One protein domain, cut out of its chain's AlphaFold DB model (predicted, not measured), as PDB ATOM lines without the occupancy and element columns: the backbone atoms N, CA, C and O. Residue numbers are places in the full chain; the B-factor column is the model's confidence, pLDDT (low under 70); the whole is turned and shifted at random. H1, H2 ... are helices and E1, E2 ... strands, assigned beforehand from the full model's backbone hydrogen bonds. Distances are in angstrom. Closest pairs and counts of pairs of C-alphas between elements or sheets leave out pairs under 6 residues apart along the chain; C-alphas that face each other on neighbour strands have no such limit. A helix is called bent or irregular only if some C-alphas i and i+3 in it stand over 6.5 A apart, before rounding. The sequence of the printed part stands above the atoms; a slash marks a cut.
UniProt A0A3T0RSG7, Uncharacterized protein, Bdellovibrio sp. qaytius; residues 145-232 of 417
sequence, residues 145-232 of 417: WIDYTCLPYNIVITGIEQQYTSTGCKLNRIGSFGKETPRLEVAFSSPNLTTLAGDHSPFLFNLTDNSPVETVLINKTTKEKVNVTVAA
ATOM      1  N   TRP A 145      28.109  34.964 -24.264       83.44
ATOM      2  CA  TRP A 145      27.641  33.645 -23.871       83.44
ATOM      3  C   TRP A 145      27.427  33.589 -22.361       83.44
ATOM      4  O   TRP A 145      28.373  33.740 -21.586       83.44
ATOM      5  N   ILE A 146      26.186  33.331 -21.954       85.56
ATOM      6  CA  ILE A 146      25.846  32.972 -20.579       85.56
ATOM      7  C   ILE A 146      25.562  31.478 -20.576       85.56
ATOM      8  O   ILE A 146      24.629  31.007 -21.226       85.56
ATOM      9  N   ASP A 147      26.398  30.740 -19.862       85.19
ATOM     10  CA  ASP A 147      26.328  29.296 -19.795       85.19
ATOM     11  C   ASP A 147      25.075  28.802 -19.060       85.19
ATOM     12  O   ASP A 147      24.535  29.471 -18.173       85.19
ATOM     13  N   TYR A 148      24.644  27.579 -19.379       80.00
ATOM     14  CA  TYR A 148      23.465  26.977 -18.758       80.00
ATOM     15  C   TYR A 148      23.609  26.785 -17.248       80.00
ATOM     16  O   TYR A 148      22.605  26.702 -16.548       80.00
ATOM     17  N   THR A 149      24.824  26.764 -16.704       86.44
ATOM     18  CA  THR A 149      25.015  26.738 -15.249       86.44
ATOM     19  C   THR A 149      24.491  27.996 -14.542       86.44
ATOM     20  O   THR A 149      24.161  27.952 -13.358       86.44
ATOM     21  N   CYS A 150      24.316  29.106 -15.265       87.56
ATOM     22  CA  CYS A 150      23.730  30.348 -14.755       87.56
ATOM     23  C   CYS A 150      22.190  30.383 -14.802       87.56
ATOM     24  O   CYS A 150      21.581  31.250 -14.164       87.56
ATOM     25  N   LEU A 151      21.559  29.434 -15.510       81.88
ATOM     26  CA  LEU A 151      20.107  29.304 -15.707       81.88
ATOM     27  C   LEU A 151      19.284  29.503 -14.419       81.88
ATOM     28  O   LEU A 151      18.346  30.305 -14.430       81.88
ATOM     29  N   PRO A 152      19.597  28.840 -13.286       83.69
ATOM     30  CA  PRO A 152      18.736  28.911 -12.105       83.69
ATOM     31  C   PRO A 152      18.690  30.300 -11.453       83.69
ATOM     32  O   PRO A 152      17.789  30.563 -10.654       83.69
ATOM     33  N   TYR A 153      19.649  31.173 -11.774       88.06
ATOM     34  CA  TYR A 153      19.889  32.434 -11.071       88.06
ATOM     35  C   TYR A 153      19.549  33.670 -11.905       88.06
ATOM     36  O   TYR A 153      19.681  34.778 -11.394       88.06
ATOM     37  N   ASN A 154      19.081  33.507 -13.152       86.38
ATOM     38  CA  ASN A 154      18.716  34.608 -14.057       86.38
ATOM     39  C   ASN A 154      19.778  35.720 -14.096       86.38
ATOM     40  O   ASN A 154      19.483  36.878 -13.795       86.38
ATOM     41  N   ILE A 155      21.018  35.338 -14.398       90.12
ATOM     42  CA  ILE A 155      22.154  36.260 -14.393       90.12
ATOM     43  C   ILE A 155      21.989  37.336 -15.455       90.12
ATOM     44  O   ILE A 155      21.636  37.050 -16.598       90.12
ATOM     45  N   VAL A 156      22.281  38.572 -15.061       90.94
ATOM     46  CA  VAL A 156      22.323  39.738 -15.939       90.94
ATOM     47  C   VAL A 156      23.680  40.400 -15.766       90.94
ATOM     48  O   VAL A 156      24.072  40.721 -14.643       90.94
ATOM     49  N   ILE A 157      24.394  40.599 -16.873       90.88
ATOM     50  CA  ILE A 157      25.668  41.317 -16.889       90.88
ATOM     51  C   ILE A 157      25.556  42.478 -17.868       90.88
ATOM     52  O   ILE A 157      25.283  42.264 -19.048       90.88
ATOM     53  N   THR A 158      25.773  43.697 -17.380       91.88
ATOM     54  CA  THR A 158      25.693  44.922 -18.190       91.88
ATOM     55  C   THR A 158      27.045  45.619 -18.300       91.88
ATOM     56  O   THR A 158      27.907  45.456 -17.435       91.88
ATOM     57  N   GLY A 159      27.221  46.409 -19.360       88.38
ATOM     58  CA  GLY A 159      28.420  47.204 -19.647       88.38
ATOM     59  C   GLY A 159      29.430  46.531 -20.581       88.38
ATOM     60  O   GLY A 159      30.392  47.160 -21.010       88.38
ATOM     61  N   ILE A 160      29.220  45.259 -20.930       86.56
ATOM     62  CA  ILE A 160      30.130  44.454 -21.765       86.56
ATOM     63  C   ILE A 160      29.437  43.868 -23.000       86.56
ATOM     64  O   ILE A 160      29.888  42.883 -23.576       86.56
ATOM     65  N   GLU A 161      28.329  44.464 -23.434       81.50
ATOM     66  CA  GLU A 161      27.503  44.014 -24.569       81.50
ATOM     67  C   GLU A 161      28.277  44.029 -25.891       81.50
ATOM     68  O   GLU A 161      27.926  43.339 -26.846       81.50
ATOM     69  N   GLN A 162      29.352  44.816 -25.951       78.75
ATOM     70  CA  GLN A 162      30.173  44.988 -27.143       78.75
ATOM     71  C   GLN A 162      31.428  44.102 -27.182       78.75
ATOM     72  O   GLN A 162      32.158  44.173 -28.174       78.75
ATOM     73  N   GLN A 163      31.666  43.274 -26.158       80.06
ATOM     74  CA  GLN A 163      32.860  42.431 -26.020       80.06
ATOM     75  C   GLN A 163      32.524  40.954 -26.200       80.06
ATOM     76  O   GLN A 163      31.429  40.541 -25.833       80.06
ATOM     77  N   TYR A 164      33.475  40.161 -26.708       85.50
ATOM     78  CA  TYR A 164      33.377  38.706 -26.600       85.50
ATOM     79  C   TYR A 164      33.456  38.298 -25.132       85.50
ATOM     80  O   TYR A 164      34.396  38.689 -24.427       85.50
ATOM     81  N   THR A 165      32.468  37.538 -24.675       87.38
ATOM     82  CA  THR A 165      32.392  37.094 -23.292       87.38
ATOM     83  C   THR A 165      31.907  35.665 -23.158       87.38
ATOM     84  O   THR A 165      31.057  35.191 -23.912       87.38
ATOM     85  N   SER A 166      32.446  34.994 -22.145       89.94
ATOM     86  CA  SER A 166      31.893  33.758 -21.608       89.94
ATOM     87  C   SER A 166      31.639  33.932 -20.120       89.94
ATOM     88  O   SER A 166      32.460  34.520 -19.407       89.94
ATOM     89  N   THR A 167      30.504  33.422 -19.660       90.81
ATOM     90  CA  THR A 167      30.083  33.474 -18.265       90.81
ATOM     91  C   THR A 167      29.633  32.098 -17.811       90.81
ATOM     92  O   THR A 167      28.795  31.488 -18.464       90.81
ATOM     93  N   GLY A 168      30.151  31.639 -16.675       91.38
ATOM     94  CA  GLY A 168      29.745  30.405 -16.004       91.38
ATOM     95  C   GLY A 168      29.408  30.656 -14.538       91.38
ATOM     96  O   GLY A 168      29.900  31.618 -13.948       91.38
ATOM     97  N   CYS A 169      28.560  29.816 -13.943       90.62
ATOM     98  CA  CYS A 169      28.061  30.047 -12.588       90.62
ATOM     99  C   CYS A 169      28.120  28.802 -11.718       90.62
ATOM    100  O   CYS A 169      27.537  27.778 -12.050       90.62
ATOM    101  N   LYS A 170      28.761  28.896 -10.556       90.75
ATOM    102  CA  LYS A 170      28.850  27.813  -9.579       90.75
ATOM    103  C   LYS A 170      28.181  28.232  -8.278       90.75
ATOM    104  O   LYS A 170      28.576  29.207  -7.647       90.75
ATOM    105  N   LEU A 171      27.164  27.488  -7.860       89.31
ATOM    106  CA  LEU A 171      26.517  27.715  -6.574       89.31
ATOM    107  C   LEU A 171      27.192  26.881  -5.495       89.31
ATOM    108  O   LEU A 171      27.164  25.659  -5.541       89.31
ATOM    109  N   ASN A 172      27.709  27.554  -4.477       89.00
ATOM    110  CA  ASN A 172      28.189  26.917  -3.265       89.00
ATOM    111  C   ASN A 172      27.115  27.030  -2.174       89.00
ATOM    112  O   ASN A 172      26.539  28.103  -1.960       89.00
ATOM    113  N   ARG A 173      26.847  25.926  -1.468       89.12
ATOM    114  CA  ARG A 173      25.984  25.920  -0.278       89.12
ATOM    115  C   ARG A 173      26.825  26.255   0.951       89.12
ATOM    116  O   ARG A 173      27.798  25.557   1.222       89.12
ATOM    117  N   ILE A 174      26.462  27.298   1.696       89.62
ATOM    118  CA  ILE A 174      27.157  27.689   2.932       89.62
ATOM    119  C   ILE A 174      26.230  27.493   4.126       89.62
ATOM    120  O   ILE A 174      25.051  27.826   4.054       89.62
ATOM    121  N   GLY A 175      26.769  26.995   5.239       87.94
ATOM    122  CA  GLY A 175      26.041  26.825   6.497       87.94
ATOM    123  C   GLY A 175      25.762  25.364   6.839       87.94
ATOM    124  O   GLY A 175      26.294  24.444   6.221       87.94
ATOM    125  N   SER A 176      24.952  25.152   7.876       87.38
ATOM    126  CA  SER A 176      24.552  23.816   8.329       87.38
ATOM    127  C   SER A 176      23.415  23.247   7.483       87.38
ATOM    128  O   SER A 176      22.604  23.999   6.941       87.38
ATOM    129  N   PHE A 177      23.293  21.920   7.473       85.38
ATOM    130  CA  PHE A 177      22.198  21.210   6.815       85.38
ATOM    131  C   PHE A 177      20.812  21.767   7.205       85.38
ATOM    132  O   PHE A 177      20.504  21.877   8.394       85.38
ATOM    133  N   GLY A 178      19.984  22.127   6.219       82.88
ATOM    134  CA  GLY A 178      18.639  22.700   6.398       82.88
ATOM    135  C   GLY A 178      18.606  24.186   6.788       82.88
ATOM    136  O   GLY A 178      17.567  24.694   7.207       82.88
ATOM    137  N   LYS A 179      19.747  24.880   6.742       88.00
ATOM    138  CA  LYS A 179      19.865  26.336   6.947       88.00
ATOM    139  C   LYS A 179      20.834  26.960   5.943       88.00
ATOM    140  O   LYS A 179      21.422  28.005   6.222       88.00
ATOM    141  N   GLU A 180      21.040  26.304   4.810       90.06
ATOM    142  CA  GLU A 180      22.042  26.711   3.845       90.06
ATOM    143  C   GLU A 180      21.642  28.008   3.141       90.06
ATOM    144  O   GLU A 180      20.497  28.195   2.714       90.06
ATOM    145  N   THR A 181      22.613  28.894   2.964       92.12
ATOM    146  CA  THR A 181      22.495  30.096   2.142       92.12
ATOM    147  C   THR A 181      23.283  29.920   0.844       92.12
ATOM    148  O   THR A 181      24.262  29.159   0.803       92.12
ATOM    149  N   PRO A 182      22.852  30.566  -0.252       92.81
ATOM    150  CA  PRO A 182      23.607  30.530  -1.491       92.81
ATOM    151  C   PRO A 182      24.847  31.422  -1.409       92.81
ATOM    152  O   PRO A 182      24.781  32.561  -0.954       92.81
ATOM    153  N   ARG A 183      25.959  30.938  -1.955       93.69
ATOM    154  CA  ARG A 183      27.033  31.783  -2.479       93.69
ATOM    155  C   ARG A 183      27.219  31.433  -3.940       93.69
ATOM    156  O   ARG A 183      27.753  30.373  -4.259       93.69
ATOM    157  N   LEU A 184      26.751  32.311  -4.811       94.06
ATOM    158  CA  LEU A 184      26.930  32.164  -6.240       94.06
ATOM    159  C   LEU A 184      28.270  32.762  -6.651       94.06
ATOM    160  O   LEU A 184      28.510  33.953  -6.470       94.06
ATOM    161  N   GLU A 185      29.125  31.931  -7.220       93.81
ATOM    162  CA  GLU A 185      30.328  32.347  -7.921       93.81
ATOM    163  C   GLU A 185      29.999  32.487  -9.408       93.81
ATOM    164  O   GLU A 185      29.541  31.536 -10.038       93.81
ATOM    165  N   VAL A 186      30.202  33.679  -9.958       93.44
ATOM    166  CA  VAL A 186      30.031  33.976 -11.379       93.44
ATOM    167  C   VAL A 186      31.417  34.205 -11.960       93.44
ATOM    168  O   VAL A 186      32.069  35.208 -11.662       93.44
ATOM    169  N   ALA A 187      31.872  33.254 -12.768       92.56
ATOM    170  CA  ALA A 187      33.114  33.347 -13.510       92.56
ATOM    171  C   ALA A 187      32.852  34.013 -14.856       92.56
ATOM    172  O   ALA A 187      31.906  33.675 -15.567       92.56
ATOM    173  N   PHE A 188      33.705  34.961 -15.208       89.81
ATOM    174  CA  PHE A 188      33.563  35.788 -16.391       89.81
ATOM    175  C   PHE A 188      34.901  35.876 -17.124       89.81
ATOM    176  O   PHE A 188      35.925  36.153 -16.505       89.81
ATOM    177  N   SER A 189      34.919  35.674 -18.440       90.50
ATOM    178  CA  SER A 189      36.132  35.842 -19.241       90.50
ATOM    179  C   SER A 189      35.888  36.632 -20.510       90.50
ATOM    180  O   SER A 189      34.849  36.497 -21.157       90.50
ATOM    181  N   SER A 190      36.863  37.481 -20.828       89.38
ATOM    182  CA  SER A 190      36.870  38.326 -22.007       89.38
ATOM    183  C   SER A 190      38.316  38.624 -22.423       89.38
ATOM    184  O   SER A 190      39.122  38.989 -21.562       89.38
ATOM    185  N   PRO A 191      38.645  38.533 -23.723       85.75
ATOM    186  CA  PRO A 191      40.011  38.713 -24.226       85.75
ATOM    187  C   PRO A 191      40.576  40.124 -24.013       85.75
ATOM    188  O   PRO A 191      41.762  40.300 -23.709       85.75
ATOM    189  N   ASN A 192      39.718  41.139 -24.144       86.12
ATOM    190  CA  ASN A 192      40.120  42.545 -24.208       86.12
ATOM    191  C   ASN A 192      39.925  43.318 -22.901       86.12
ATOM    192  O   ASN A 192      40.142  44.528 -22.892       86.12
ATOM    193  N   LEU A 193      39.532  42.670 -21.805       89.25
ATOM    194  CA  LEU A 193      39.312  43.349 -20.528       89.25
ATOM    195  C   LEU A 193      40.411  43.010 -19.517       89.25
ATOM    196  O   LEU A 193      40.925  41.891 -19.494       89.25
ATOM    197  N   THR A 194      40.759  43.980 -18.671       92.06
ATOM    198  CA  THR A 194      41.628  43.795 -17.494       92.06
ATOM    199  C   THR A 194      41.086  44.511 -16.273       92.06
ATOM    200  O   THR A 194      40.300  45.453 -16.395       92.06
ATOM    201  N   THR A 195      41.564  44.125 -15.091       93.06
ATOM    202  CA  THR A 195      41.406  44.953 -13.888       93.06
ATOM    203  C   THR A 195      42.197  46.259 -14.025       93.06
ATOM    204  O   THR A 195      43.035  46.420 -14.920       93.06
ATOM    205  N   LEU A 196      41.965  47.199 -13.102       90.56
ATOM    206  CA  LEU A 196      42.777  48.415 -12.975       90.56
ATOM    207  C   LEU A 196      44.257  48.115 -12.676       90.56
ATOM    208  O   LEU A 196      45.117  48.916 -13.029       90.56
ATOM    209  N   ALA A 197      44.547  46.974 -12.043       90.06
ATOM    210  CA  ALA A 197      45.904  46.507 -11.761       90.06
ATOM    211  C   ALA A 197      46.551  45.782 -12.957       90.06
ATOM    212  O   ALA A 197      47.733  45.455 -12.909       90.06
ATOM    213  N   GLY A 198      45.801  45.572 -14.045       86.25
ATOM    214  CA  GLY A 198      46.274  44.888 -15.247       86.25
ATOM    215  C   GLY A 198      46.018  43.381 -15.259       86.25
ATOM    216  O   GLY A 198      46.370  42.735 -16.244       86.25
ATOM    217  N   ASP A 199      45.363  42.826 -14.234       88.12
ATOM    218  CA  ASP A 199      45.071  41.392 -14.168       88.12
ATOM    219  C   ASP A 199      44.112  40.975 -15.285       88.12
ATOM    220  O   ASP A 199      43.199  41.715 -15.677       88.12
ATOM    221  N   HIS A 200      44.328  39.771 -15.802       87.31
ATOM    222  CA  HIS A 200      43.534  39.187 -16.874       87.31
ATOM    223  C   HIS A 200      42.422  38.288 -16.331       87.31
ATOM    224  O   HIS A 200      42.379  37.949 -15.150       87.31
ATOM    225  N   SER A 201      41.495  37.929 -17.218       86.69
ATOM    226  CA  SER A 201      40.423  36.992 -16.899       86.69
ATOM    227  C   SER A 201      40.966  35.583 -16.565       86.69
ATOM    228  O   SER A 201      42.107  35.295 -16.909       86.69
ATOM    229  N   PRO A 202      40.192  34.676 -15.939       89.62
ATOM    230  CA  PRO A 202      38.801  34.827 -15.523       89.62
ATOM    231  C   PRO A 202      38.640  35.774 -14.327       89.62
ATOM    232  O   PRO A 202      39.384  35.715 -13.355       89.62
ATOM    233  N   PHE A 203      37.622  36.627 -14.382       91.44
ATOM    234  CA  PHE A 203      37.184  37.458 -13.268       91.44
ATOM    235  C   PHE A 203      36.107  36.713 -12.479       91.44
ATOM    236  O   PHE A 203      35.187  36.145 -13.070       91.44
ATOM    237  N   LEU A 204      36.214  36.723 -11.153       92.50
ATOM    238  CA  LEU A 204      35.295  36.016 -10.264       92.50
ATOM    239  C   LEU A 204      34.462  37.015  -9.465       92.50
ATOM    240  O   LEU A 204      35.001  37.825  -8.710       92.50
ATOM    241  N   PHE A 205      33.143  36.916  -9.593       93.44
ATOM    242  CA  PHE A 205      32.184  37.686  -8.807       93.44
ATOM    243  C   PHE A 205      31.493  36.755  -7.817       93.44
ATOM    244  O   PHE A 205      31.045  35.674  -8.183       93.44
ATOM    245  N   ASN A 206      31.400  37.169  -6.556       93.88
ATOM    246  CA  ASN A 206      30.721  36.401  -5.518       93.88
ATOM    247  C   ASN A 206      29.460  37.144  -5.087       93.88
ATOM    248  O   ASN A 206      29.554  38.257  -4.577       93.88
ATOM    249  N   LEU A 207      28.301  36.514  -5.263       95.38
ATOM    250  CA  LEU A 207      27.007  37.043  -4.846       95.38
ATOM    251  C   LEU A 207      26.429  36.154  -3.744       95.38
ATOM    252  O   LEU A 207      26.322  34.936  -3.901       95.38
ATOM    253  N   THR A 208      26.053  36.761  -2.622       92.75
ATOM    254  CA  THR A 208      25.371  36.080  -1.508       92.75
ATOM    255  C   THR A 208      23.885  36.416  -1.428       92.75
ATOM    256  O   THR A 208      23.132  35.732  -0.741       92.75
ATOM    257  N   ASP A 209      23.453  37.455  -2.141       92.50
ATOM    258  CA  ASP A 209      22.072  37.917  -2.223       92.50
ATOM    259  C   ASP A 209      21.797  38.573  -3.595       92.50
ATOM    260  O   ASP A 209      22.545  38.371  -4.553       92.50
ATOM    261  N   ASN A 210      20.686  39.305  -3.710       94.50
ATOM    262  CA  ASN A 210      20.256  39.954  -4.955       94.50
ATOM    263  C   ASN A 210      20.946  41.296  -5.230       94.50
ATOM    264  O   ASN A 210      20.603  41.958  -6.211       94.50
ATOM    265  N   SER A 211      21.856  41.737  -4.363       94.94
ATOM    266  CA  SER A 211      22.569  42.994  -4.551       94.94
ATOM    267  C   SER A 211      23.530  42.850  -5.732       94.94
ATOM    268  O   SER A 211      24.304  41.888  -5.777       94.94
ATOM    269  N   PRO A 212      23.491  43.773  -6.705       95.75
ATOM    270  CA  PRO A 212      24.420  43.737  -7.820       95.75
ATOM    271  C   PRO A 212      25.849  43.997  -7.333       95.75
ATOM    272  O   PRO A 212      26.077  44.799  -6.427       95.75
ATOM    273  N   VAL A 213      26.813  43.336  -7.967       95.94
ATOM    274  CA  VAL A 213      28.238  43.621  -7.781       95.94
ATOM    275  C   VAL A 213      28.705  44.477  -8.947       95.94
ATOM    276  O   VAL A 213      28.524  44.108 -10.107       95.94
ATOM    277  N   GLU A 214      29.314  45.614  -8.632       95.69
ATOM    278  CA  GLU A 214      29.823  46.568  -9.614       95.69
ATOM    279  C   GLU A 214      31.348  46.613  -9.568       95.69
ATOM    280  O   GLU A 214      31.962  46.589  -8.501       95.69
ATOM    281  N   THR A 215      31.975  46.681 -10.738       95.06
ATOM    282  CA  THR A 215      33.417  46.882 -10.867       95.06
ATOM    283  C   THR A 215      33.740  47.701 -12.108       95.06
ATOM    284  O   THR A 215      32.911  47.863 -13.004       95.06
ATOM    285  N   VAL A 216      34.965  48.213 -12.177       95.44
ATOM    286  CA  VAL A 216      35.475  48.939 -13.340       95.44
ATOM    287  C   VAL A 216      36.609  48.135 -13.957       95.44
ATOM    288  O   VAL A 216      37.631  47.893 -13.314       95.44
ATOM    289  N   LEU A 217      36.432  47.745 -15.216       94.38
ATOM    290  CA  LEU A 217      37.459  47.100 -16.029       94.38
ATOM    291  C   LEU A 217      38.039  48.094 -17.040       94.38
ATOM    292  O   LEU A 217      37.456  49.144 -17.309       94.38
ATOM    293  N   ILE A 218      39.198  47.769 -17.602       92.75
ATOM    294  CA  ILE A 218      39.848  48.551 -18.655       92.75
ATOM    295  C   ILE A 218      39.803  47.752 -19.950       92.75
ATOM    296  O   ILE A 218      40.191  46.584 -19.981       92.75
ATOM    297  N   ASN A 219      39.376  48.395 -21.034       88.62
ATOM    298  CA  ASN A 219      39.541  47.842 -22.369       88.62
ATOM    299  C   ASN A 219      41.014  47.965 -22.797       88.62
ATOM    300  O   ASN A 219      41.543  49.069 -22.929       88.62
ATOM    301  N   LYS A 220      41.691  46.837 -23.033       83.06
ATOM    302  CA  LYS A 220      43.109  46.786 -23.429       83.06
ATOM    303  C   LYS A 220      43.392  47.587 -24.698       83.06
ATOM    304  O   LYS A 220      44.458  48.202 -24.782       83.06
ATOM    305  N   THR A 221      42.455  47.575 -25.644       79.50
ATOM    306  CA  THR A 221      42.578  48.183 -26.971       79.50
ATOM    307  C   THR A 221      42.290  49.680 -26.930       79.50
ATOM    308  O   THR A 221      43.109  50.463 -27.397       79.50
ATOM    309  N   THR A 222      41.156  50.096 -26.352       84.12
ATOM    310  CA  THR A 222      40.746  51.517 -26.347       84.12
ATOM    311  C   THR A 222      41.283  52.304 -25.151       84.12
ATOM    312  O   THR A 222      41.259  53.529 -25.168       84.12
ATOM    313  N   LYS A 223      41.778  51.615 -24.113       88.88
ATOM    314  CA  LYS A 223      42.150  52.169 -22.796       88.88
ATOM    315  C   LYS A 223      40.992  52.816 -22.031       88.88
ATOM    316  O   LYS A 223      41.209  53.426 -20.985       88.88
ATOM    317  N   GLU A 224      39.761  52.656 -22.507       90.88
ATOM    318  CA  GLU A 224      38.573  53.189 -21.852       90.88
ATOM    319  C   GLU A 224      38.185  52.347 -20.633       90.88
ATOM    320  O   GLU A 224      38.382  51.128 -20.593       90.88
ATOM    321  N   LYS A 225      37.603  53.021 -19.638       93.88
ATOM    322  CA  LYS A 225      37.005  52.376 -18.470       93.88
ATOM    323  C   LYS A 225      35.623  51.843 -18.830       93.88
ATOM    324  O   LYS A 225      34.820  52.553 -19.428       93.88
ATOM    325  N   VAL A 226      35.348  50.619 -18.411       92.44
ATOM    326  CA  VAL A 226      34.090  49.914 -18.637       92.44
ATOM    327  C   VAL A 226      33.498  49.562 -17.278       92.44
ATOM    328  O   VAL A 226      34.083  48.779 -16.531       92.44
ATOM    329  N   ASN A 227      32.349  50.150 -16.950       95.06
ATOM    330  CA  ASN A 227      31.615  49.810 -15.734       95.06
ATOM    331  C   ASN A 227      30.857  48.508 -15.976       95.06
ATOM    332  O   ASN A 227      30.016  48.449 -16.871       95.06
ATOM    333  N   VAL A 228      31.164  47.479 -15.195       95.00
ATOM    334  CA  VAL A 228      30.544  46.160 -15.296       95.00
ATOM    335  C   VAL A 228      29.694  45.923 -14.064       95.00
ATOM    336  O   VAL A 228      30.193  46.008 -12.941       95.00
ATOM    337  N   THR A 229      28.432  45.577 -14.286       96.31
ATOM    338  CA  THR A 229      27.496  45.218 -13.219       96.31
ATOM    339  C   THR A 229      27.057  43.779 -13.414       96.31
ATOM    340  O   THR A 229      26.593  43.417 -14.495       96.31
ATOM    341  N   VAL A 230      27.187  42.964 -12.370       95.25
ATOM    342  CA  VAL A 230      26.721  41.575 -12.331       95.25
ATOM    343  C   VAL A 230      25.578  41.481 -11.330       95.25
ATOM    344  O   VAL A 230      25.764  41.748 -10.144       95.25
ATOM    345  N   ALA A 231      24.399  41.088 -11.802       95.50
ATOM    346  CA  ALA A 231      23.209  40.901 -10.983       95.50
ATOM    347  C   ALA A 231      22.669  39.472 -11.115       95.50
ATOM    348  O   ALA A 231      22.734  38.860 -12.184       95.50
ATOM    349  N   ALA A 232      22.100  38.955 -10.026       94.44
ATOM    350  CA  ALA A 232      21.505  37.626  -9.953       94.44
ATOM    351  C   ALA A 232      20.206  37.650  -9.140       94.44
ATOM    352  O   ALA A 232      19.995  38.517  -8.295       94.44
TER     353      ALA A 232
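What this domain is: This is residues 145 to 232 of the 417 residues of an uncharacterized protein of Bdellovibrio sp. qaytius (UniProt A0A3T0RSG7). Two small three-stranded sheets lie only partly face to face, E2 E3 E4 and E1 E6 E5, and the hairpin of E2 and E3 reaches out at one end of the long axis while the hairpin of E5 and E6 reaches out at the other. A short irregular helix, H1, packs on E2, and a long link from E3 to E4 is tied by a short pairing to E5. The printed part has 88 residues, with one named helix and six named strands in the order H1 E1 E2 E3 E4 E5 E6; both sheets are antiparallel, and the class is mostly strand. The whole is compact, with a radius of gyration of the C-alphas of 13.9 A, and only just elongated, spanning 49 by 25 by 18 A.

Where its parts are: E2, residues 165 to 174, begins at C-alpha 165 (32.392, 37.094, -23.292) and is 28.3 A long. E3, residues 181 to 189, is 26.0 A long, and E4 holds residues 203 to 207. In the other sheet, E1 is residues 156 to 158, E5 residues 213 to 219, 18.9 A, and E6 residues 225 to 231, 19.4 A, ending at C-alpha 231 (23.209, 40.901, -10.983). H1, residues 148 to 153, begins at C-alpha 148 (23.465, 26.977, -18.758); it is irregular, with C-alphas 149 and 152 7.4 A apart.

How they stand to each other: E2, E3 and E4 form a meander, each strand the antiparallel neighbour of the one before. E2 and E3 are a hairpin, with N 170 and O 185 2.8 A apart, within hydrogen-bond range. E3 and E4 are a hairpin too, with N 186 and O 205 at 2.8 A. H1 is on this sheet at a height of 5.8 A, over none of its strands, but only just, as 2 of its C-alphas fall on E2; the closest C-alphas of H1 and E2 are those of Cys 150 and Cys 169, 4.9 A apart. In H1, 0 of 2 O i to N i+4 pairs are within hydrogen-bond range, beside 2 of 3 O i to N i+3 pairs. In the sheet E1 E6 E5, E6 is the inner strand. E5 and E6 are a hairpin, with N 228 and O 215 at 2.8 A; E1 and E6 are antiparallel, with N 156 and O 231 at 2.9 A. Between the sheets, the closest C-alphas of E4 and E5 are those of Phe 205 and Val 213, 7.2 A apart. E3 and E6 are only just apart, closest 8.3 A.

The domain as a whole: The two C-alphas farthest apart are those of Gly 178 and Thr 222, 48.9 A. The printed part has no cut. The link from E3 to E4, residues 190 to 202, is long; its residues 193 to 194 pair antiparallel with residues 218 to 219 of E5. Residues 145 to 146 pair parallel with residues 166 to 167 of E2. The mean pLDDT of the printed part is 89.8, and no printed residue is under 70.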